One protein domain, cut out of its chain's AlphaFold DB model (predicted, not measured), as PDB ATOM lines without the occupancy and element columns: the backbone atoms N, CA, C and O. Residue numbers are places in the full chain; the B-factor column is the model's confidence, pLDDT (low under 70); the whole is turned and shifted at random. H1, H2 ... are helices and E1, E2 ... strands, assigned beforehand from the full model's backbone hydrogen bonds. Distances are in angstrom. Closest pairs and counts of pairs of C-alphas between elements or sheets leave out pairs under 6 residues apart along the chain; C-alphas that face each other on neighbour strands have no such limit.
ATOM      1  N   ALA A   2     117.367 102.438 125.407       64.50
ATOM      2  CA  ALA A   2     116.897 103.511 124.510       64.50
ATOM      3  C   ALA A   2     115.869 104.487 125.135       64.50
ATOM      4  O   ALA A   2     116.000 105.695 124.965       64.50
ATOM      5  N   GLY A   3     114.909 103.992 125.930       76.62
ATOM      6  CA  GLY A   3     113.902 104.847 126.585       76.62
ATOM      7  C   GLY A   3     114.457 105.818 127.640       76.62
ATOM      8  O   GLY A   3     113.895 106.888 127.859       76.62
ATOM      9  N   TYR A   4     115.592 105.496 128.268       83.50
ATOM     10  CA  TYR A   4     116.242 106.409 129.216       83.50
ATOM     11  C   TYR A   4     116.947 107.549 128.481       83.50
ATOM     12  O   TYR A   4     116.816 108.706 128.866       83.50
ATOM     13  N   ILE A   5     117.624 107.232 127.374       86.31
ATOM     14  CA  ILE A   5     118.303 108.224 126.535       86.31
ATOM     15  C   ILE A   5     117.283 109.212 125.947       86.31
ATOM     16  O   ILE A   5     117.495 110.419 126.036       86.31
ATOM     17  N   SER A   6     116.144 108.736 125.431       79.38
ATOM     18  CA  SER A   6     115.093 109.620 124.900       79.38
ATOM     19  C   SER A   6     114.489 110.533 125.971       79.38
ATOM     20  O   SER A   6     114.216 111.705 125.707       79.38
ATOM     21  N   THR A   7     114.315 110.023 127.194       86.94
ATOM     22  CA  THR A   7     113.794 110.804 128.325       86.94
ATOM     23  C   THR A   7     114.778 111.898 128.739       86.94
ATOM     24  O   THR A   7     114.380 113.049 128.915       86.94
ATOM     25  N   ILE A   8     116.071 111.572 128.821       89.06
ATOM     26  CA  ILE A   8     117.131 112.534 129.155       89.06
ATOM     27  C   ILE A   8     117.211 113.638 128.096       89.06
ATOM     28  O   ILE A   8     117.234 114.818 128.441       89.06
ATOM     29  N   ILE A   9     117.188 113.278 126.809       87.81
ATOM     30  CA  ILE A   9     117.201 114.258 125.713       87.81
ATOM     31  C   ILE A   9     115.974 115.173 125.800       87.81
ATOM     32  O   ILE A   9     116.113 116.392 125.717       87.81
ATOM     33  N   SER A  10     114.786 114.611 126.038       84.31
ATOM     34  CA  SER A  10     113.550 115.393 126.182       84.31
ATOM     35  C   SER A  10     113.644 116.394 127.335       84.31
ATOM     36  O   SER A  10     113.303 117.566 127.171       84.31
ATOM     37  N   PHE A  11     114.173 115.965 128.484       89.62
ATOM     38  CA  PHE A  11     114.370 116.832 129.643       89.62
ATOM     39  C   PHE A  11     115.337 117.990 129.349       89.62
ATOM     40  O   PHE A  11     115.065 119.132 129.725       89.62
ATOM     41  N   LEU A  12     116.434 117.718 128.635       89.38
ATOM     42  CA  LEU A  12     117.404 118.739 128.232       89.38
ATOM     43  C   LEU A  12     116.792 119.762 127.269       89.38
ATOM     44  O   LEU A  12     116.980 120.964 127.459       89.38
ATOM     45  N   VAL A  13     116.022 119.308 126.277       85.81
ATOM     46  CA  VAL A  13     115.355 120.188 125.302       85.81
ATOM     47  C   VAL A  13     114.338 121.099 125.992       85.81
ATOM     48  O   VAL A  13     114.346 122.310 125.765       85.81
ATOM     49  N   ILE A  14     113.501 120.546 126.877       85.69
ATOM     50  CA  ILE A  14     112.512 121.326 127.635       85.69
ATOM     51  C   ILE A  14     113.218 122.339 128.540       85.69
ATOM     52  O   ILE A  14     112.862 123.517 128.541       85.69
ATOM     53  N   SER A  15     114.255 121.914 129.264       86.31
ATOM     54  CA  SER A  15     115.024 122.794 130.153       86.31
ATOM     55  C   SER A  15     115.688 123.941 129.390       86.31
ATOM     56  O   SER A  15     115.648 125.090 129.834       86.31
ATOM     57  N   PHE A  16     116.253 123.662 128.213       88.56
ATOM     58  CA  PHE A  16     116.804 124.688 127.333       88.56
ATOM     59  C   PHE A  16     115.730 125.695 126.905       88.56
ATOM     60  O   PHE A  16     115.943 126.904 127.009       88.56
ATOM     61  N   PHE A  17     114.559 125.207 126.484       82.25
ATOM     62  CA  PHE A  17     113.456 126.060 126.051       82.25
ATOM     63  C   PHE A  17     112.945 126.962 127.179       82.25
ATOM     64  O   PHE A  17     112.794 128.166 126.975       82.25
ATOM     65  N   MET A  18     112.742 126.407 128.377       82.81
ATOM     66  CA  MET A  18     112.282 127.161 129.546       82.81
ATOM     67  C   MET A  18     113.294 128.234 129.950       82.81
ATOM     68  O   MET A  18     112.924 129.395 130.117       82.81
ATOM     69  N   ASN A  19     114.582 127.891 130.014       85.81
ATOM     70  CA  ASN A  19     115.637 128.858 130.323       85.81
ATOM     71  C   ASN A  19     115.704 129.986 129.288       85.81
ATOM     72  O   ASN A  19     115.848 131.156 129.648       85.81
ATOM     73  N   TYR A  20     115.575 129.657 128.001       84.56
ATOM     74  CA  TYR A  20     115.556 130.656 126.940       84.56
ATOM     75  C   TYR A  20     114.316 131.560 127.019       84.56
ATOM     76  O   TYR A  20     114.432 132.781 126.897       84.56
ATOM     77  N   ALA A  21     113.132 130.985 127.245       78.75
ATOM     78  CA  ALA A  21     111.886 131.733 127.376       78.75
ATOM     79  C   ALA A  21     111.942 132.723 128.549       78.75
ATOM     80  O   ALA A  21     111.595 133.889 128.370       78.75
ATOM     81  N   THR A  22     112.450 132.293 129.706       78.81
ATOM     82  CA  THR A  22     112.635 133.152 130.885       78.81
ATOM     83  C   THR A  22     113.623 134.285 130.614       78.81
ATOM     84  O   THR A  22     113.311 135.441 130.875       78.81
ATOM     85  N   ARG A  23     114.782 133.996 130.003       81.88
ATOM     86  CA  ARG A  23     115.769 135.037 129.655       81.88
ATOM     87  C   ARG A  23     115.200 136.106 128.732       81.88
ATOM     88  O   ARG A  23     115.486 137.284 128.902       81.88
ATOM     89  N   MET A  24     114.413 135.694 127.743       79.69
ATOM     90  CA  MET A  24     113.795 136.628 126.806       79.69
ATOM     91  C   MET A  24     112.647 137.414 127.438       79.69
ATOM     92  O   MET A  24     112.423 138.553 127.046       79.69
ATOM     93  N   SER A  25     111.935 136.829 128.400       77.94
ATOM     94  CA  SER A  25     110.892 137.528 129.148       77.94
ATOM     95  C   SER A  25     111.443 138.689 129.978       77.94
ATOM     96  O   SER A  25     110.927 139.804 129.897       77.94
ATOM     97  N   ASN A  26     112.561 138.444 130.664       79.19
ATOM     98  CA  ASN A  26     113.264 139.424 131.496       79.19
ATOM     99  C   ASN A  26     114.002 140.496 130.677       79.19
ATOM    100  O   ASN A  26     114.727 141.327 131.213       79.19
ATOM    101  N   LYS A  27     113.884 140.470 129.345       81.62
ATOM    102  CA  LYS A  27     114.469 141.509 128.513       81.62
ATOM    103  C   LYS A  27     113.604 142.761 128.603       81.62
ATOM    104  O   LYS A  27     112.489 142.771 128.079       81.62
ATOM    105  N   ILE A  28     114.162 143.815 129.189       76.56
ATOM    106  CA  ILE A  28     113.580 145.155 129.161       76.56
ATOM    107  C   ILE A  28     113.572 145.649 127.708       76.56
ATOM    108  O   ILE A  28     114.588 145.600 127.009       76.56
ATOM    109  N   ILE A  29     112.398 146.049 127.232       83.06
ATOM    110  CA  ILE A  29     112.189 146.603 125.894       83.06
ATOM    111  C   ILE A  29     112.124 148.123 126.009       83.06
ATOM    112  O   ILE A  29     111.339 148.645 126.803       83.06
ATOM    113  N   ASP A  30     112.907 148.818 125.186       78.75
ATOM    114  CA  ASP A  30     112.840 150.272 125.093       78.75
ATOM    115  C   ASP A  30     111.519 150.722 124.443       78.75
ATOM    116  O   ASP A  30     111.042 150.072 123.500       78.75
ATOM    117  N   PRO A  31     110.920 151.831 124.911       79.56
ATOM    118  CA  PRO A  31     109.732 152.396 124.290       79.56
ATOM    119  C   PRO A  31     109.963 152.686 122.804       79.56
ATOM    120  O   PRO A  31     111.041 153.117 122.390       79.56
ATOM    121  N   ASN A  32     108.936 152.467 121.986       83.38
ATOM    122  CA  ASN A  32     108.963 152.882 120.587       83.38
ATOM    123  C   ASN A  32     108.988 154.426 120.483       83.38
ATOM    124  O   ASN A  32     108.851 155.136 121.476       83.38
ATOM    125  N   GLY A  33     109.118 154.973 119.269       74.94
ATOM    126  CA  GLY A  33     109.137 156.430 119.045       74.94
ATOM    127  C   GLY A  33     107.880 157.194 119.505       74.94
ATOM    128  O   GLY A  33     107.870 158.417 119.439       74.94
ATOM    129  N   GLN A  34     106.835 156.496 119.964       77.38
ATOM    130  CA  GLN A  34     105.600 157.050 120.531       77.38
ATOM    131  C   GLN A  34     105.500 156.840 122.055       77.38
ATOM    132  O   GLN A  34     104.482 157.168 122.656       77.38
ATOM    133  N   GLY A  35     106.543 156.300 122.697       81.81
ATOM    134  CA  GLY A  35     106.555 156.004 124.130       81.81
ATOM    135  C   GLY A  35     105.806 154.725 124.517       81.81
ATOM    136  O   GLY A  35     105.622 154.467 125.704       81.81
ATOM    137  N   GLU A  36     105.382 153.908 123.551       89.50
ATOM    138  CA  GLU A  36     104.668 152.660 123.819       89.50
ATOM    139  C   GLU A  36     105.626 151.473 123.929       89.50
ATOM    140  O   GLU A  36     106.598 151.344 123.179       89.50
ATOM    141  N   ILE A  37     105.291 150.530 124.806       90.94
ATOM    142  CA  ILE A  37     106.025 149.274 124.959       90.94
ATOM    143  C   ILE A  37     105.169 148.130 124.434       90.94
ATOM    144  O   ILE A  37     104.044 147.910 124.876       90.94
ATOM    145  N   THR A  38     105.706 147.375 123.474       91.12
ATOM    146  CA  THR A  38     105.007 146.221 122.899       91.12
ATOM    147  C   THR A  38     105.560 144.916 123.454       91.12
ATOM    148  O   THR A  38     106.633 144.470 123.043       91.12
ATOM    149  N   LEU A  39     104.781 144.243 124.296       91.69
ATOM    150  CA  LEU A  39     105.037 142.861 124.673       91.69
ATOM    151  C   LEU A  39     104.641 141.921 123.540       91.69
ATOM    152  O   LEU A  39     103.559 142.033 122.955       91.69
ATOM    153  N   LYS A  40     105.496 140.941 123.260       91.00
ATOM    154  CA  LYS A  40     105.245 139.909 122.245       91.00
ATOM    155  C   LYS A  40     105.596 138.542 122.794       91.00
ATOM    156  O   LYS A  40     106.485 138.411 123.634       91.00
ATOM    157  N   LEU A  41     104.930 137.509 122.290       87.50
ATOM    158  CA  LEU A  41     105.409 136.150 122.508       87.50
ATOM    159  C   LEU A  41     106.796 135.981 121.883       87.50
ATOM    160  O   LEU A  41     107.143 136.605 120.876       87.50
ATOM    161  N   ASN A  42     107.608 135.135 122.509       85.94
ATOM    162  CA  ASN A  42     108.947 134.852 122.024       85.94
ATOM    163  C   ASN A  42     108.885 134.207 120.624       85.94
ATOM    164  O   ASN A  42     108.070 133.320 120.370       85.94
ATOM    165  N   ARG A  43     109.786 134.605 119.718       84.50
ATOM    166  CA  ARG A  43     109.875 134.038 118.358       84.50
ATOM    167  C   ARG A  43     110.063 132.519 118.353       84.50
ATOM    168  O   ARG A  43     109.676 131.871 117.387       84.50
ATOM    169  N   MET A  44     110.598 131.950 119.434       84.00
ATOM    170  CA  MET A  44     110.735 130.500 119.588       84.00
ATOM    171  C   MET A  44     109.410 129.745 119.494       84.00
ATOM    172  O   MET A  44     109.408 128.637 118.973       84.00
ATOM    173  N   TYR A  45     108.287 130.337 119.914       86.81
ATOM    174  CA  TYR A  45     106.974 129.711 119.729       86.81
ATOM    175  C   TYR A  45     106.680 129.486 118.240       86.81
ATOM    176  O   TYR A  45     106.304 128.387 117.843       86.81
ATOM    177  N   SER A  46     106.937 130.490 117.396       89.50
ATOM    178  CA  SER A  46     106.776 130.346 115.947       89.50
ATOM    179  C   SER A  46     107.783 129.364 115.348       89.50
ATOM    180  O   SER A  46     107.398 128.572 114.498       89.50
ATOM    181  N   ILE A  47     109.045 129.376 115.798       90.81
ATOM    182  CA  ILE A  47     110.076 128.437 115.318       90.81
ATOM    183  C   ILE A  47     109.672 126.992 115.623       90.81
ATOM    184  O   ILE A  47     109.668 126.165 114.717       90.81
ATOM    185  N   VAL A  48     109.274 126.696 116.865       90.75
ATOM    186  CA  VAL A  48     108.788 125.365 117.259       90.75
ATOM    187  C   VAL A  48     107.562 124.976 116.441       90.75
ATOM    188  O   VAL A  48     107.487 123.848 115.969       90.75
ATOM    189  N   GLY A  49     106.637 125.909 116.207       93.19
ATOM    190  CA  GLY A  49     105.486 125.662 115.344       93.19
ATOM    191  C   GLY A  49     105.882 125.256 113.921       93.19
ATOM    192  O   GLY A  49     105.394 124.243 113.428       93.19
ATOM    193  N   TYR A  50     106.811 125.980 113.282       94.81
ATOM    194  CA  TYR A  50     107.306 125.629 111.944       94.81
ATOM    195  C   TYR A  50     108.002 124.265 111.919       94.81
ATOM    196  O   TYR A  50     107.710 123.456 111.040       94.81
ATOM    197  N   VAL A  51     108.885 123.994 112.885       94.56
ATOM    198  CA  VAL A  51     109.606 122.713 112.980       94.56
ATOM    199  C   VAL A  51     108.625 121.552 113.146       94.56
ATOM    200  O   VAL A  51     108.729 120.569 112.417       94.56
ATOM    201  N   SER A  52     107.641 121.686 114.039       94.12
ATOM    202  CA  SER A  52     106.614 120.663 114.256       94.12
ATOM    203  C   SER A  52     105.803 120.390 112.992       94.12
ATOM    204  O   SER A  52     105.621 119.231 112.631       94.12
ATOM    205  N   ILE A  53     105.353 121.432 112.284       96.50
ATOM    206  CA  ILE A  53     104.579 121.268 111.044       96.50
ATOM    207  C   ILE A  53     105.398 120.530 109.985       96.50
ATOM    208  O   ILE A  53     104.919 119.547 109.430       96.50
ATOM    209  N   VAL A  54     106.631 120.974 109.718       96.94
ATOM    210  CA  VAL A  54     107.493 120.344 108.703       96.94
ATOM    211  C   VAL A  54     107.758 118.883 109.056       96.94
ATOM    212  O   VAL A  54     107.668 118.016 108.188       96.94
ATOM    213  N   PHE A  55     108.036 118.597 110.327       95.06
ATOM    214  CA  PHE A  55     108.298 117.244 110.801       95.06
ATOM    215  C   PHE A  55     107.087 116.319 110.616       95.06
ATOM    216  O   PHE A  55     107.213 115.276 109.975       95.06
ATOM    217  N   PHE A  56     105.909 116.704 111.115       95.69
ATOM    218  CA  PHE A  56     104.718 115.853 111.038       95.69
ATOM    219  C   PHE A  56     104.165 115.723 109.618       95.69
ATOM    220  O   PHE A  56     103.765 114.622 109.251       95.69
ATOM    221  N   LEU A  57     104.230 116.772 108.791       95.25
ATOM    222  CA  LEU A  57     103.877 116.662 107.371       95.25
ATOM    223  C   LEU A  57     104.805 115.695 106.631       95.25
ATOM    224  O   LEU A  57     104.342 114.880 105.838       95.25
ATOM    225  N   THR A  58     106.113 115.749 106.903       93.56
ATOM    226  CA  THR A  58     107.073 114.826 106.278       93.56
ATOM    227  C   THR A  58     106.767 113.380 106.667       93.56
ATOM    228  O   THR A  58     106.774 112.500 105.808       93.56
ATOM    229  N   LEU A  59     106.448 113.130 107.941       92.00
ATOM    230  CA  LEU A  59     106.050 111.799 108.390       92.00
ATOM    231  C   LEU A  59     104.733 111.341 107.756       92.00
ATOM    232  O   LEU A  59     104.668 110.206 107.298       92.00
ATOM    233  N   GLU A  60     103.710 112.195 107.684       91.88
ATOM    234  CA  GLU A  60     102.444 111.856 107.021       91.88
ATOM    235  C   GLU A  60     102.660 111.458 105.558       91.88
ATOM    236  O   GLU A  60     102.110 110.449 105.116       91.88
ATOM    237  N   ILE A  61     103.507 112.188 104.826       91.88
ATOM    238  CA  ILE A  61     103.847 111.864 103.435       91.88
ATOM    239  C   ILE A  61     104.530 110.494 103.359       91.88
ATOM    240  O   ILE A  61     104.092 109.648 102.586       91.88
ATOM    241  N   ILE A  62     105.556 110.240 104.179       90.88
ATOM    242  CA  ILE A  62     106.281 108.957 104.186       90.88
ATOM    243  C   ILE A  62     105.338 107.791 104.511       90.88
ATOM    244  O   ILE A  62     105.337 106.782 103.807       90.88
ATOM    245  N   PHE A  63     104.507 107.932 105.547       89.06
ATOM    246  CA  PHE A  63     103.567 106.890 105.964       89.06
ATOM    247  C   PHE A  63     102.432 106.679 104.959       89.06
ATOM    248  O   PHE A  63     101.938 105.559 104.841       89.06
ATOM    249  N   SER A  64     102.061 107.701 104.189       87.31
ATOM    250  CA  SER A  64     101.055 107.569 103.125       87.31
ATOM    251  C   SER A  64     101.514 106.659 101.980       87.31
ATOM    252  O   SER A  64     100.674 106.090 101.292       87.31
ATOM    253  N   PHE A  65     102.827 106.481 101.792       87.94
ATOM    254  CA  PHE A  65     103.395 105.518 100.838       87.94
ATOM    255  C   PHE A  65     103.692 104.143 101.454       87.94
ATOM    256  O   PHE A  65     104.158 103.244 100.753       87.94
ATOM    257  N   SER A  66     103.445 103.958 102.753       86.31
ATOM    258  CA  SER A  66     103.617 102.663 103.412       86.31
ATOM    259  C   SER A  66     102.396 101.764 103.187       86.31
ATOM    260  O   SER A  66     101.267 102.241 103.096       86.31
ATOM    261  N   ALA A  67     102.611 100.448 103.105       77.81
ATOM    262  CA  ALA A  67     101.529  99.477 102.912       77.81
ATOM    263  C   ALA A  67     100.575  99.381 104.124       77.81
ATOM    264  O   ALA A  67      99.452  98.899 103.993       77.81
ATOM    265  N   GLU A  68     101.008  99.857 105.294       81.62
ATOM    266  CA  GLU A  68     100.270  99.797 106.557       81.62
ATOM    267  C   GLU A  68      99.766 101.185 106.959       81.62
ATOM    268  O   GLU A  68     100.257 101.821 107.895       81.62
ATOM    269  N   PHE A  69      98.765 101.683 106.233       83.62
ATOM    270  CA  PHE A  69      98.157 102.965 106.566       83.62
ATOM    271  C   PHE A  69      97.468 102.915 107.940       83.62
ATOM    272  O   PHE A  69      96.586 102.089 108.186       83.62
ATOM    273  N   ASN A  70      97.835 103.842 108.831       88.56
ATOM    274  CA  ASN A  70      97.306 103.923 110.190       88.56
ATOM    275  C   ASN A  70      96.542 105.240 110.416       88.56
ATOM    276  O   ASN A  70      97.138 106.303 110.606       88.56
ATOM    277  N   TRP A  71      95.211 105.152 110.471       88.75
ATOM    278  CA  TRP A  71      94.319 106.290 110.738       88.75
ATOM    279  C   TRP A  71      94.581 106.984 112.080       88.75
ATOM    280  O   TRP A  71      94.410 108.201 112.192       88.75
ATOM    281  N   GLY A  72      94.998 106.231 113.101       91.00
ATOM    282  CA  GLY A  72      95.323 106.780 114.415       91.00
ATOM    283  C   GLY A  72      96.548 107.686 114.359       91.00
ATOM    284  O   GLY A  72      96.514 108.793 114.892       91.00
ATOM    285  N   PHE A  73      97.594 107.252 113.648       90.38
ATOM    286  CA  PHE A  73      98.780 108.074 113.413       90.38
ATOM    287  C   PHE A  73      98.416 109.370 112.684       90.38
ATOM    288  O   PHE A  73      98.715 110.443 113.199       90.38
ATOM    289  N   PHE A  74      97.694 109.262 111.564       91.94
ATOM    290  CA  PHE A  74      97.280 110.409 110.750       91.94
ATOM    291  C   PHE A  74      96.453 111.433 111.547       91.94
ATOM    292  O   PHE A  74      96.661 112.641 111.459       91.94
ATOM    293  N   SER A  75      95.536 110.956 112.394       92.88
ATOM    294  CA  SER A  75      94.709 111.833 113.230       92.88
ATOM    295  C   SER A  75      95.548 112.602 114.258       92.88
ATOM    296  O   SER A  75      95.352 113.801 114.457       92.88
ATOM    297  N   ILE A  76      96.503 111.928 114.906       94.31
ATOM    298  CA  ILE A  76      97.379 112.543 115.911       94.31
ATOM    299  C   ILE A  76      98.343 113.539 115.257       94.31
ATOM    300  O   ILE A  76      98.493 114.654 115.761       94.31
ATOM    301  N   SER A  77      98.972 113.179 114.136       93.62
ATOM    302  CA  SER A  77      99.873 114.076 113.402       93.62
ATOM    303  C   SER A  77      99.145 115.325 112.910       93.62
ATOM    304  O   SER A  77      99.645 116.432 113.116       93.62
ATOM    305  N   SER A  78      97.920 115.183 112.401       94.25
ATOM    306  CA  SER A  78      97.075 116.311 111.996       94.25
ATOM    307  C   SER A  78      96.766 117.265 113.159       94.25
ATOM    308  O   SER A  78      96.872 118.485 113.008       94.25
ATOM    309  N   ILE A  79      96.457 116.748 114.355       95.69
ATOM    310  CA  ILE A  79      96.269 117.581 115.559       95.69
ATOM    311  C   ILE A  79      97.560 118.332 115.913       95.69
ATOM    312  O   ILE A  79      97.517 119.521 116.241       95.69
ATOM    313  N   LEU A  80      98.717 117.672 115.829       95.12
ATOM    314  CA  LEU A  80     100.012 118.288 116.131       95.12
ATOM    315  C   LEU A  80     100.391 119.371 115.110       95.12
ATOM    316  O   LEU A  80     100.940 120.405 115.496       95.12
ATOM    317  N   ILE A  81     100.030 119.193 113.839       95.75
ATOM    318  CA  ILE A  81     100.155 120.225 112.801       95.75
ATOM    319  C   ILE A  81      99.282 121.436 113.153       95.75
ATOM    320  O   ILE A  81      99.777 122.566 113.148       95.75
ATOM    321  N   ILE A  82      98.018 121.223 113.533       95.94
ATOM    322  CA  ILE A  82      97.106 122.304 113.949       95.94
ATOM    323  C   ILE A  82      97.671 123.065 115.156       95.94
ATOM    324  O   ILE A  82      97.672 124.298 115.164       95.94
ATOM    325  N   LEU A  83      98.205 122.359 116.156       94.12
ATOM    326  CA  LEU A  83      98.873 122.992 117.295       94.12
ATOM    327  C   LEU A  83     100.096 123.808 116.852       94.12
ATOM    328  O   LEU A  83     100.277 124.932 117.319       94.12
ATOM    329  N   GLY A  84     100.891 123.301 115.908       94.75
ATOM    330  CA  GLY A  84     101.992 124.046 115.298       94.75
ATOM    331  C   GLY A  84     101.533 125.351 114.637       94.75
ATOM    332  O   GLY A  84     102.157 126.396 114.833       94.75
ATOM    333  N   ILE A  85     100.399 125.328 113.932       94.19
ATOM    334  CA  ILE A  85      99.800 126.525 113.320       94.19
ATOM    335  C   ILE A  85      99.399 127.530 114.404       94.19
ATOM    336  O   ILE A  85      99.733 128.711 114.299       94.19
ATOM    337  N   ILE A  86      98.739 127.075 115.474       92.31
ATOM    338  CA  ILE A  86      98.345 127.933 116.603       92.31
ATOM    339  C   ILE A  86      99.573 128.611 117.229       92.31
ATOM    340  O   ILE A  86      99.529 129.811 117.510       92.31
ATOM    341  N   LEU A  87     100.685 127.888 117.394       91.81
ATOM    342  CA  LEU A  87     101.937 128.448 117.917       91.81
ATOM    343  C   LEU A  87     102.517 129.538 117.004       91.81
ATOM    344  O   LEU A  87     102.948 130.586 117.492       91.81
ATOM    345  N   ILE A  88     102.488 129.333 115.683       92.44
ATOM    346  CA  ILE A  88     102.930 130.339 114.704       92.44
ATOM    347  C   ILE A  88     102.051 131.586 114.787       92.44
ATOM    348  O   ILE A  88     102.582 132.698 114.880       92.44
ATOM    349  N   LEU A  89     100.727 131.411 114.785       90.56
ATOM    350  CA  LEU A  89      99.770 132.515 114.864       90.56
ATOM    351  C   LEU A  89      99.942 133.310 116.162       90.56
ATOM    352  O   LEU A  89      99.993 134.540 116.127       90.56
ATOM    353  N   GLY A  90     100.096 132.618 117.292       87.88
ATOM    354  CA  GLY A  90     100.393 133.231 118.582       87.88
ATOM    355  C   GLY A  90     101.677 134.055 118.526       87.88
ATOM    356  O   GLY A  90     101.643 135.259 118.762       87.88
ATOM    357  N   GLY A  91     102.800 133.448 118.137       86.00
ATOM    358  CA  GLY A  91     104.097 134.133 118.101       86.00
ATOM    359  C   GLY A  91     104.161 135.338 117.152       86.00
ATOM    360  O   GLY A  91     104.927 136.270 117.400       86.00
ATOM    361  N   LYS A  92     103.350 135.357 116.086       85.50
ATOM    362  CA  LYS A  92     103.361 136.431 115.079       85.50
ATOM    363  C   LYS A  92     102.364 137.555 115.365       85.50
ATOM    364  O   LYS A  92     102.688 138.720 115.135       85.50
ATOM    365  N   PHE A  93     101.161 137.218 115.823       86.88
ATOM    366  CA  PHE A  93     100.046 138.170 115.892       86.88
ATOM    367  C   PHE A  93      99.652 138.554 117.313       86.88
ATOM    368  O   PHE A  93      99.097 139.635 117.508       86.88
ATOM    369  N   TYR A  94      99.936 137.706 118.304       89.38
ATOM    370  CA  TYR A  94      99.609 138.024 119.684       89.38
ATOM    371  C   TYR A  94     100.615 139.023 120.256       89.38
ATOM    372  O   TYR A  94     101.813 138.743 120.384       89.38
ATOM    373  N   ARG A  95     100.115 140.206 120.604       91.19
ATOM    374  CA  ARG A  95     100.912 141.284 121.186       91.19
ATOM    375  C   ARG A  95     100.079 142.092 122.162       91.19
ATOM    376  O   ARG A  95      98.864 142.207 122.005       91.19
ATOM    377  N   ILE A  96     100.748 142.678 123.139       92.75
ATOM    378  CA  ILE A  96     100.142 143.592 124.100       92.75
ATOM    379  C   ILE A  96     100.910 144.899 124.023       92.75
ATOM    380  O   ILE A  96     102.135 144.888 124.047       92.75
ATOM    381  N   ILE A  97     100.199 146.006 123.882       92.81
ATOM    382  CA  ILE A  97     100.775 147.347 123.833       92.81
ATOM    383  C   ILE A  97     100.435 148.041 125.144       92.81
ATOM    384  O   ILE A  97      99.266 148.096 125.531       92.81
ATOM    385  N   LEU A  98     101.464 148.533 125.821       92.44
ATOM    386  CA  LEU A  98     101.360 149.408 126.977       92.44
ATOM    387  C   LEU A  98     101.593 150.834 126.494       92.44
ATOM    388  O   LEU A  98     102.664 151.130 125.962       92.44
ATOM    389  N   SER A  99     100.597 151.689 126.674       92.06
ATOM    390  CA  SER A  99     100.677 153.114 126.369       92.06
ATOM    391  C   SER A  99     100.470 153.940 127.640       92.06
ATOM    392  O   SER A  99     100.160 153.412 128.714       92.06
ATOM    393  N   SER A 100     100.608 155.259 127.519       89.31
ATOM    394  CA  SER A 100     100.265 156.198 128.591       89.31
ATOM    395  C   SER A 100      98.792 156.120 129.008       89.31
ATOM    396  O   SER A 100      98.465 156.437 130.145       89.31
ATOM    397  N   GLU A 101      97.902 155.684 128.115       90.62
ATOM    398  CA  GLU A 101      96.457 155.637 128.367       90.62
ATOM    399  C   GLU A 101      95.993 154.310 128.978       90.62
ATOM    400  O   GLU A 101      95.027 154.279 129.745       90.62
ATOM    401  N   GLY A 102      96.651 153.197 128.638       91.19
ATOM    402  CA  GLY A 102      96.217 151.888 129.107       91.19
ATOM    403  C   GLY A 102      96.939 150.703 128.479       91.19
ATOM    404  O   GLY A 102      98.065 150.791 127.987       91.19
ATOM    405  N   ILE A 103      96.245 149.566 128.495       93.62
ATOM    406  CA  ILE A 103      96.717 148.285 127.968       93.62
ATOM    407  C   ILE A 103      95.835 147.874 126.793       93.62
ATOM    408  O   ILE A 103      94.622 147.707 126.944       93.62
ATOM    409  N   THR A 104      96.459 147.621 125.642       93.12
ATOM    410  CA  THR A 104      95.789 147.075 124.456       93.12
ATOM    411  C   THR A 104      96.284 145.668 124.158       93.12
ATOM    412  O   THR A 104      97.453 145.465 123.846       93.12
ATOM    413  N   GLN A 105      95.395 144.679 124.186       92.44
ATOM    414  CA  GLN A 105      95.679 143.323 123.721       92.44
ATOM    415  C   GLN A 105      95.251 143.167 122.264       92.44
ATOM    416  O   GLN A 105      94.093 143.412 121.943       92.44
ATOM    417  N   TYR A 106      96.142 142.652 121.419       89.94
ATOM    418  CA  TYR A 106      95.839 142.195 120.066       89.94
ATOM    419  C   TYR A 106      95.911 140.671 120.016       89.94
ATOM    420  O   TYR A 106      96.916 140.071 120.398       89.94
ATOM    421  N   SER A 107      94.842 140.046 119.527       83.94
ATOM    422  CA  SER A 107      94.779 138.598 119.302       83.94
ATOM    423  C   SER A 107      94.723 138.280 117.807       83.94
ATOM    424  O   SER A 107      94.282 139.105 117.011       83.94
ATOM    425  N   PHE A 108      95.095 137.056 117.424       76.06
ATOM    426  CA  PHE A 108      95.078 136.610 116.022       76.06
ATOM    427  C   PHE A 108      93.672 136.591 115.382       76.06
ATOM    428  O   PHE A 108      93.555 136.601 114.165       76.06
ATOM    429  N   LEU A 109      92.602 136.615 116.188       70.88
ATOM    430  CA  LEU A 109      91.199 136.681 115.748       70.88
ATOM    431  C   LEU A 109      90.674 138.120 115.569       70.88
ATOM    432  O   LEU A 109      89.474 138.352 115.692       70.88
ATOM    433  N   ASN A 110      91.554 139.106 115.365       57.50
ATOM    434  CA  ASN A 110      91.202 140.530 115.228       57.50
ATOM    435  C   ASN A 110      90.441 141.143 116.424       57.50
ATOM    436  O   ASN A 110      89.994 142.287 116.369       57.50
ATOM    437  N   LYS A 111      90.318 140.410 117.537       64.56
ATOM    438  CA  LYS A 111      89.808 140.939 118.800       64.56
ATOM    439  C   LYS A 111      90.896 141.798 119.428       64.56
ATOM    440  O   LYS A 111      91.918 141.266 119.877       64.56
ATOM    441  N   TYR A 112      90.663 143.105 119.449       83.19
ATOM    442  CA  TYR A 112      91.428 144.036 120.260       83.19
ATOM    443  C   TYR A 112      90.648 144.350 121.537       83.19
ATOM    444  O   TYR A 112      89.448 144.623 121.503       83.19
ATOM    445  N   SER A 113      91.315 144.258 122.682       88.81
ATOM    446  CA  SER A 113      90.747 144.649 123.971       88.81
ATOM    447  C   SER A 113      91.595 145.765 124.538       88.81
ATOM    448  O   SER A 113      92.779 145.557 124.785       88.81
ATOM    449  N   PHE A 114      90.982 146.923 124.749       92.75
ATOM    450  CA  PHE A 114      91.597 148.061 125.416       92.75
ATOM    451  C   PHE A 114      90.974 148.253 126.800       92.75
ATOM    452  O   PHE A 114      89.741 148.198 126.926       92.75
ATOM    453  N   ILE A 115      91.832 148.438 127.802       92.94
ATOM    454  CA  ILE A 115      91.487 148.772 129.187       92.94
ATOM    455  C   ILE A 115      92.352 149.968 129.589       92.94
ATOM    456  O   ILE A 115      93.581 149.870 129.528       92.94
ATOM    457  N   LYS A 116      91.720 151.070 130.000       92.50
ATOM    458  CA  LYS A 116      92.436 152.226 130.554       92.50
ATOM    459  C   LYS A 116      92.959 151.927 131.954       92.50
ATOM    460  O   LYS A 116      92.406 151.072 132.646       92.50
ATOM    461  N   TRP A 117      94.004 152.627 132.385       92.31
ATOM    462  CA  TRP A 117      94.609 152.401 133.704       92.31
ATOM    463  C   TRP A 117      93.624 152.592 134.870       92.31
ATOM    464  O   TRP A 117      93.622 151.788 135.802       92.31
ATOM    465  N   ASP A 118      92.752 153.596 134.785       90.56
ATOM    466  CA  ASP A 118      91.718 153.936 135.773       90.56
ATOM    467  C   ASP A 118      90.517 152.972 135.776       90.56
ATOM    468  O   ASP A 118      89.806 152.862 136.772       90.56
ATOM    469  N   GLU A 119      90.310 152.216 134.695       91.12
ATOM    470  CA  GLU A 119      89.252 151.202 134.587       91.12
ATOM    471  C   GLU A 119      89.644 149.842 135.197       91.12
ATOM    472  O   GLU A 119      88.829 148.911 135.230       91.12
ATOM    473  N   ILE A 120      90.892 149.681 135.651       92.50
ATOM    474  CA  ILE A 120      91.383 148.419 136.209       92.50
ATOM    475  C   ILE A 120      90.803 148.215 137.609       92.50
ATOM    476  O   ILE A 120      91.177 148.878 138.571       92.50
ATOM    477  N   THR A 121      89.933 147.216 137.744       90.31
ATOM    478  CA  THR A 121      89.292 146.868 139.020       90.31
ATOM    479  C   THR A 121      89.995 145.720 139.735       90.31
ATOM    480  O   THR A 121      89.912 145.594 140.957       90.31
ATOM    481  N   GLN A 122      90.684 144.852 138.989       89.38
ATOM    482  CA  GLN A 122      91.346 143.681 139.552       89.38
ATOM    483  C   GLN A 122      92.586 143.284 138.753       89.38
ATOM    484  O   GLN A 122      92.556 143.172 137.527       89.38
ATOM    485  N   ILE A 123      93.651 142.955 139.485       90.19
ATOM    486  CA  ILE A 123      94.836 142.273 138.965       90.19
ATOM    487  C   ILE A 123      95.008 140.975 139.753       90.19
ATOM    488  O   ILE A 123      94.957 140.979 140.987       90.19
ATOM    489  N   SER A 124      95.202 139.853 139.066       89.31
ATOM    490  CA  SER A 124      95.500 138.571 139.706       89.31
ATOM    491  C   SER A 124      96.553 137.790 138.939       89.31
ATOM    492  O   SER A 124      96.583 137.804 137.712       89.31
ATOM    493  N   PHE A 125      97.416 137.093 139.671       86.75
ATOM    494  CA  PHE A 125      98.371 136.158 139.097       86.75
ATOM    495  C   PHE A 125      97.839 134.735 139.241       86.75
ATOM    496  O   PHE A 125      97.338 134.356 140.301       86.75
ATOM    497  N   ASN A 126      97.927 133.953 138.170       85.81
ATOM    498  CA  ASN A 126      97.652 132.526 138.196       85.81
ATOM    499  C   ASN A 126      98.974 131.773 138.047       85.81
ATOM    500  O   ASN A 126      99.536 131.721 136.953       85.81
ATOM    501  N   SER A 127      99.447 131.180 139.143       82.75
ATOM    502  CA  SER A 127     100.709 130.434 139.189       82.75
ATOM    503  C   SER A 127     100.696 129.183 138.312       82.75
ATOM    504  O   SER A 127     101.735 128.816 137.768       82.75
ATOM    505  N   LEU A 128      99.530 128.555 138.119       81.56
ATOM    506  CA  LEU A 128      99.409 127.344 137.309       81.56
ATOM    507  C   LEU A 128      99.586 127.641 135.817       81.56
ATOM    508  O   LEU A 128     100.311 126.934 135.126       81.56
ATOM    509  N   SER A 129      98.927 128.687 135.313       80.19
ATOM    510  CA  SER A 129      99.026 129.084 133.900       80.19
ATOM    511  C   SER A 129     100.105 130.132 133.629       80.19
ATOM    512  O   SER A 129     100.245 130.557 132.482       80.19
ATOM    513  N   GLN A 130     100.858 130.537 134.660       86.88
ATOM    514  CA  GLN A 130     101.936 131.522 134.565       86.88
ATOM    515  C   GLN A 130     101.471 132.787 133.818       86.88
ATOM    516  O   GLN A 130     102.084 133.254 132.857       86.88
ATOM    517  N   GLU A 131     100.317 133.315 134.232       90.25
ATOM    518  CA  GLU A 131      99.678 134.464 133.586       90.25
ATOM    519  C   GLU A 131      99.175 135.481 134.617       90.25
ATOM    520  O   GLU A 131      98.635 135.127 135.669       90.25
ATOM    521  N   VAL A 132      99.307 136.762 134.288       91.06
ATOM    522  CA  VAL A 132      98.667 137.872 134.991       91.06
ATOM    523  C   VAL A 132      97.372 138.222 134.268       91.06
ATOM    524  O   VAL A 132      97.353 138.444 133.060       91.06
ATOM    525  N   LYS A 133      96.270 138.272 135.008       91.25
ATOM    526  CA  LYS A 133      94.959 138.702 134.527       91.25
ATOM    527  C   LYS A 133      94.704 140.115 135.015       91.25
ATOM    528  O   LYS A 133      94.646 140.347 136.220       91.25
ATOM    529  N   VAL A 134      94.506 141.028 134.076       91.81
ATOM    530  CA  VAL A 134      94.044 142.394 134.324       91.81
ATOM    531  C   VAL A 134      92.582 142.459 133.911       91.81
ATOM    532  O   VAL A 134      92.237 142.075 132.794       91.81
ATOM    533  N   ARG A 135      91.704 142.891 134.812       91.19
ATOM    534  CA  ARG A 135      90.264 142.973 134.562       91.19
ATOM    535  C   ARG A 135      89.747 144.379 134.819       91.19
ATOM    536  O   ARG A 135      90.133 145.016 135.797       91.19
ATOM    537  N   SER A 136      88.843 144.802 133.945       90.94
ATOM    538  CA  SER A 136      87.884 145.871 134.195       90.94
ATOM    539  C   SER A 136      86.506 145.261 134.464       90.94
ATOM    540  O   SER A 136      86.351 144.038 134.521       90.94
ATOM    541  N   GLN A 137      85.483 146.099 134.617       88.06
ATOM    542  CA  GLN A 137      84.105 145.638 134.817       88.06
ATOM    543  C   GLN A 137      83.590 144.748 133.670       88.06
ATOM    544  O   GLN A 137      82.832 143.813 133.917       88.06
ATOM    545  N   PHE A 138      84.017 145.008 132.428       86.69
ATOM    546  CA  PHE A 138      83.472 144.345 131.232       86.69
ATOM    547  C   PHE A 138      84.509 143.572 130.413       86.69
ATOM    548  O   PHE A 138      84.141 142.827 129.504       86.69
ATOM    549  N   LYS A 139      85.806 143.756 130.682       90.19
ATOM    550  CA  LYS A 139      86.888 143.199 129.862       90.19
ATOM    551  C   LYS A 139      87.964 142.565 130.728       90.19
ATOM    552  O   LYS A 139      88.175 142.938 131.878       90.19
ATOM    553  N   GLY A 140      88.675 141.605 130.148       89.50
ATOM    554  CA  GLY A 140      89.821 140.967 130.777       89.50
ATOM    555  C   GLY A 140      90.940 140.768 129.770       89.50
ATOM    556  O   GLY A 140      90.712 140.204 128.702       89.50
ATOM    557  N   ILE A 141      92.140 141.201 130.137       91.94
ATOM    558  CA  ILE A 141      93.378 140.976 129.398       91.94
ATOM    559  C   ILE A 141      94.220 139.976 130.184       91.94
ATOM    560  O   ILE A 141      94.362 140.076 131.403       91.94
ATOM    561  N   LYS A 142      94.759 138.981 129.482       91.00
ATOM    562  CA  LYS A 142      95.703 138.008 130.043       91.00
ATOM    563  C   LYS A 142      97.090 138.332 129.512       91.00
ATOM    564  O   LYS A 142      97.212 138.571 128.319       91.00
ATOM    565  N   ILE A 143      98.099 138.331 130.373       91.12
ATOM    566  CA  ILE A 143      99.503 138.561 130.026       91.12
ATOM    567  C   ILE A 143     100.311 137.371 130.535       91.12
ATOM    568  O   ILE A 143     100.326 137.107 131.734       91.12
ATOM    569  N   HIS A 144     100.980 136.643 129.645       90.00
ATOM    570  CA  HIS A 144     101.815 135.506 130.040       90.00
ATOM    571  C   HIS A 144     103.185 135.974 130.539       90.00
ATOM    572  O   HIS A 144     103.786 136.868 129.944       90.00
ATOM    573  N   THR A 145     103.718 135.321 131.574       87.94
ATOM    574  CA  THR A 145     105.042 135.647 132.139       87.94
ATOM    575  C   THR A 145     106.190 135.365 131.176       87.94
ATOM    576  O   THR A 145     107.288 135.836 131.412       87.94
ATOM    577  N   HIS A 146     105.973 134.620 130.089       85.62
ATOM    578  CA  HIS A 146     106.989 134.335 129.066       85.62
ATOM    579  C   HIS A 146     106.964 135.309 127.877       85.62
ATOM    580  O   HIS A 146     107.661 135.095 126.880       85.62
ATOM    581  N   MET A 147     106.145 136.362 127.940       89.38
ATOM    582  CA  MET A 147     106.187 137.421 126.935       89.38
ATOM    583  C   MET A 147     107.469 138.237 127.081       89.38
ATOM    584  O   MET A 147     107.861 138.600 128.182       89.38
ATOM    585  N   VAL A 148     108.101 138.563 125.958       89.12
ATOM    586  CA  VAL A 148     109.249 139.474 125.927       89.12
ATOM    587  C   VAL A 148     108.782 140.848 126.410       89.12
ATOM    588  O   VAL A 148     107.774 141.348 125.901       89.12
ATOM    589  N   GLY A 149     109.495 141.441 127.372       86.62
ATOM    590  CA  GLY A 149     109.125 142.716 127.996       86.62
ATOM    591  C   GLY A 149     108.149 142.586 129.164       86.62
ATOM    592  O   GLY A 149     107.522 143.573 129.547       86.62
ATOM    593  N   PHE A 150     107.973 141.385 129.732       89.62
ATOM    594  CA  PHE A 150     107.089 141.183 130.883       89.62
ATOM    595  C   PHE A 150     107.526 142.005 132.103       89.62
ATOM    596  O   PHE A 150     106.678 142.507 132.838       89.62
ATOM    597  N   GLU A 151     108.829 142.217 132.294       86.38
ATOM    598  CA  GLU A 151     109.331 143.091 133.362       86.38
ATOM    599  C   GLU A 151     108.855 144.542 133.201       86.38
ATOM    600  O   GLU A 151     108.343 145.111 134.165       86.38
ATOM    601  N   ASN A 152     108.873 145.099 131.980       88.94
ATOM    602  CA  ASN A 152     108.310 146.430 131.718       88.94
ATOM    603  C   ASN A 152     106.834 146.511 132.129       88.94
ATOM    604  O   ASN A 152     106.385 147.516 132.675       88.94
ATOM    605  N   PHE A 153     106.064 145.448 131.874       90.88
ATOM    606  CA  PHE A 153     104.667 145.390 132.292       90.88
ATOM    607  C   PHE A 153     104.522 145.475 133.813       90.88
ATOM    608  O   PHE A 153     103.680 146.231 134.305       90.88
ATOM    609  N   ILE A 154     105.355 144.751 134.564       88.75
ATOM    610  CA  ILE A 154     105.343 144.798 136.028       88.75
ATOM    611  C   ILE A 154     105.715 146.194 136.548       88.75
ATOM    612  O   ILE A 154     105.104 146.669 137.505       88.75
ATOM    613  N   GLU A 155     106.681 146.871 135.935       87.94
ATOM    614  CA  GLU A 155     107.078 148.230 136.326       87.94
ATOM    615  C   GLU A 155     105.985 149.266 136.041       87.94
ATOM    616  O   GLU A 155     105.627 150.069 136.911       87.94
ATOM    617  N   ILE A 156     105.393 149.209 134.849       88.38
ATOM    618  CA  ILE A 156     104.337 150.134 134.432       88.38
ATOM    619  C   ILE A 156     103.093 149.950 135.296       88.38
ATOM    620  O   ILE A 156     102.517 150.938 135.753       88.38
ATOM    621  N   ILE A 157     102.691 148.709 135.575       88.00
ATOM    622  CA  ILE A 157     101.472 148.464 136.347       88.00
ATOM    623  C   ILE A 157     101.632 148.856 137.820       88.00
ATOM    624  O   ILE A 157     100.682 149.351 138.420       88.00
ATOM    625  N   LYS A 158     102.837 148.717 138.394       84.56
ATOM    626  CA  LYS A 158     103.156 149.223 139.743       84.56
ATOM    627  C   LYS A 158     103.014 150.741 139.848       84.56
ATOM    628  O   LYS A 158     102.727 151.243 140.932       84.56
ATOM    629  N   THR A 159     103.261 151.445 138.747       85.12
ATOM    630  CA  THR A 159     103.266 152.910 138.696       85.12
ATOM    631  C   THR A 159     101.876 153.474 138.411       85.12
ATOM    632  O   THR A 159     101.488 154.467 139.017       85.12
ATOM    633  N   ASN A 160     101.113 152.828 137.524       83.06
ATOM    634  CA  ASN A 160      99.835 153.346 137.025       83.06
ATOM    635  C   ASN A 160      98.598 152.813 137.762       83.06
ATOM    636  O   ASN A 160      97.509 153.347 137.575       83.06
ATOM    637  N   VAL A 161      98.732 151.770 138.589       82.62
ATOM    638  CA  VAL A 161      97.604 151.181 139.327       82.62
ATOM    639  C   VAL A 161      97.794 151.368 140.826       82.62
ATOM    640  O   VAL A 161      98.906 151.280 141.349       82.62
ATOM    641  N   GLU A 162      96.692 151.596 141.546       74.75
ATOM    642  CA  GLU A 162      96.715 151.731 142.998       74.75
ATOM    643  C   GLU A 162      97.480 150.580 143.669       74.75
ATOM    644  O   GLU A 162      97.173 149.393 143.496       74.75
ATOM    645  N   LYS A 163      98.438 150.937 144.535       65.06
ATOM    646  CA  LYS A 163      99.287 149.981 145.266       65.06
ATOM    647  C   LYS A 163      98.483 148.909 146.012       65.06
ATOM    648  O   LYS A 163      98.976 147.798 146.193       65.06
ATOM    649  N   LYS A 164      97.250 149.213 146.441       61.19
ATOM    650  CA  LYS A 164      96.362 148.270 147.139       61.19
ATOM    651  C   LYS A 164      95.881 147.134 146.230       61.19
ATOM    652  O   LYS A 164      95.853 145.986 146.676       61.19
ATOM    653  N   LEU A 165      95.552 147.436 144.972       70.62
ATOM    654  CA  LEU A 165      95.173 146.431 143.977       70.62
ATOM    655  C   LEU A 165      96.370 145.541 143.640       70.62
ATOM    656  O   LEU A 165      96.236 144.322 143.665       70.62
ATOM    657  N   PHE A 166      97.548 146.139 143.447       65.81
ATOM    658  CA  PHE A 166      98.784 145.417 143.134       65.81
ATOM    659  C   PHE A 166      99.273 144.512 144.283       65.81
ATOM    660  O   PHE A 166      99.632 143.353 144.069       65.81
ATOM    661  N   LYS A 167      99.254 144.999 145.533       59.56
ATOM    662  CA  LYS A 167      99.732 144.245 146.708       59.56
ATOM    663  C   LYS A 167      98.886 142.999 146.991       59.56
ATOM    664  O   LYS A 167      99.428 141.979 147.405       59.56
ATOM    665  N   LYS A 168      97.576 143.044 146.706       60.06
ATOM    666  CA  LYS A 168      96.687 141.872 146.800       60.06
ATOM    667  C   LYS A 168      97.058 140.778 145.785       60.06
ATOM    668  O   LYS A 168      96.821 139.606 146.051       60.06
ATOM    669  N   SER A 169      97.654 141.152 144.654       62.78
ATOM    670  CA  SER A 169      98.077 140.241 143.583       62.78
ATOM    671  C   SER A 169      99.475 139.654 143.801       62.78
ATOM    672  O   SER A 169      99.744 138.553 143.325       62.78
ATOM    673  N   MET A 170     100.368 140.390 144.478       57.50
ATOM    674  CA  MET A 170     101.804 140.079 144.548       57.50
ATOM    675  C   MET A 170     102.257 139.235 145.749       57.50
ATOM    676  O   MET A 170     103.380 138.742 145.724       57.50
ATOM    677  N   ASN A 171     101.390 138.964 146.732       52.72
ATOM    678  CA  ASN A 171     101.655 137.989 147.811       52.72
ATOM    679  C   ASN A 171     101.826 136.529 147.315       52.72
ATOM    680  O   ASN A 171     101.887 135.612 148.122       52.72
ATOM    681  N   ILE A 172     101.863 136.307 145.997       51.72
ATOM    682  CA  ILE A 172     101.976 134.999 145.334       51.72
ATOM    683  C   ILE A 172     103.360 134.836 144.659       51.72
ATOM    684  O   ILE A 172     103.676 133.768 144.149       51.72
TER     685      ILE A 172
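This is residues 2 to 172 of the 174 residues of an uncharacterized protein of Cohnella endophytica (UniProt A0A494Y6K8). A head of two small sheets, E1 to E4 and E5 to E7, partly face to face with their strands crossed, sits at one end of a long helical hairpin, H2 and H3; H4 and H5 pack on the head. The separate long helix H1 reaches away from the head at a slant to that hairpin, and its residues 2 to 16 stick out. The printed part has 171 residues, in the order H1 E1 H2 H3 E2 E3 E4 E5 E6 E7 H4 H5, class mixed. Both sheets are antiparallel, in the orders E1 E2 E3 E4 and E5 E6 E7. The whole is loose, with a radius of gyration of the C-alphas of 19.9 A, and elongated, spanning 65 by 36 by 31 A.

Find C-alpha 2 at (116.897, 103.511, 124.510); from there H1 runs to residue 25, 34.9 A. E1 is residues 37 to 40. H2, residues 43 to 64, measures 31.8 A, and H3, residues 71 to 93, comes back over 32.8 A to C-alpha 93 at (100.046, 138.170, 115.892). Then read E2 at 95 to 98, E3 at 102 to 106, E4 at 112 to 116, E5 at 122 to 126, E6 at 131 to 135 and E7 at 140 to 144. H4 is residues 150 to 160, 15.4 A, and H5, residues 163 to 170, ends at C-alpha 170, (101.804, 140.079, 144.548).

H1 is close to but not clearly touching H2, with C-alphas 21 and 44 closest at 8.0 A. H2 and H3, a hairpin, touch at Gly 49 and Gly 84, their closest C-alphas, 3.8 A apart, with a shallow tilt of 23 degrees, opposite ways. H3 only grazes the larger sheet, with residues 90 to 93. Look for N 39 and O 96 at 2.7 A between E1 and E2, N 97 and O 104 at 2.8 A between E2 and E3, and N 105 and O 113 at 2.8 A between E3 and E4. E2 E3 E4 form a meander, each strand the antiparallel neighbour of the one before, and so do E5 E6 E7, with N 133 and O 124 at 2.8 A and N 132 and O 143 at 2.8 A. The sheets form a sandwich, two sheets face to face, their strands at 59 degrees; the closest C-alphas of E3 and E7, 105 and 141, are 6.6 A apart. H4 is on one face of the larger sheet, making two layers, at a height over the sheet of 9.6 A. H5 is on the other sheet, over E5 and along the strands, with C-alphas 124 and 169 closest at 4.9 A. In H1, H2, H3 and H4 every O i to N i+4 pair is within hydrogen-bond range; in H5, 3 of 4 are.

The C-alphas farthest apart, of Ala 67 and Lys 164, are 66.1 A apart. The printed part has no cut, and the link from H1 to E1 is long, 11 residues. The mean pLDDT of the printed part is 86.1; look for values under 70 at residues 2, 110 to 111, 163 to 164 and 166 to 172.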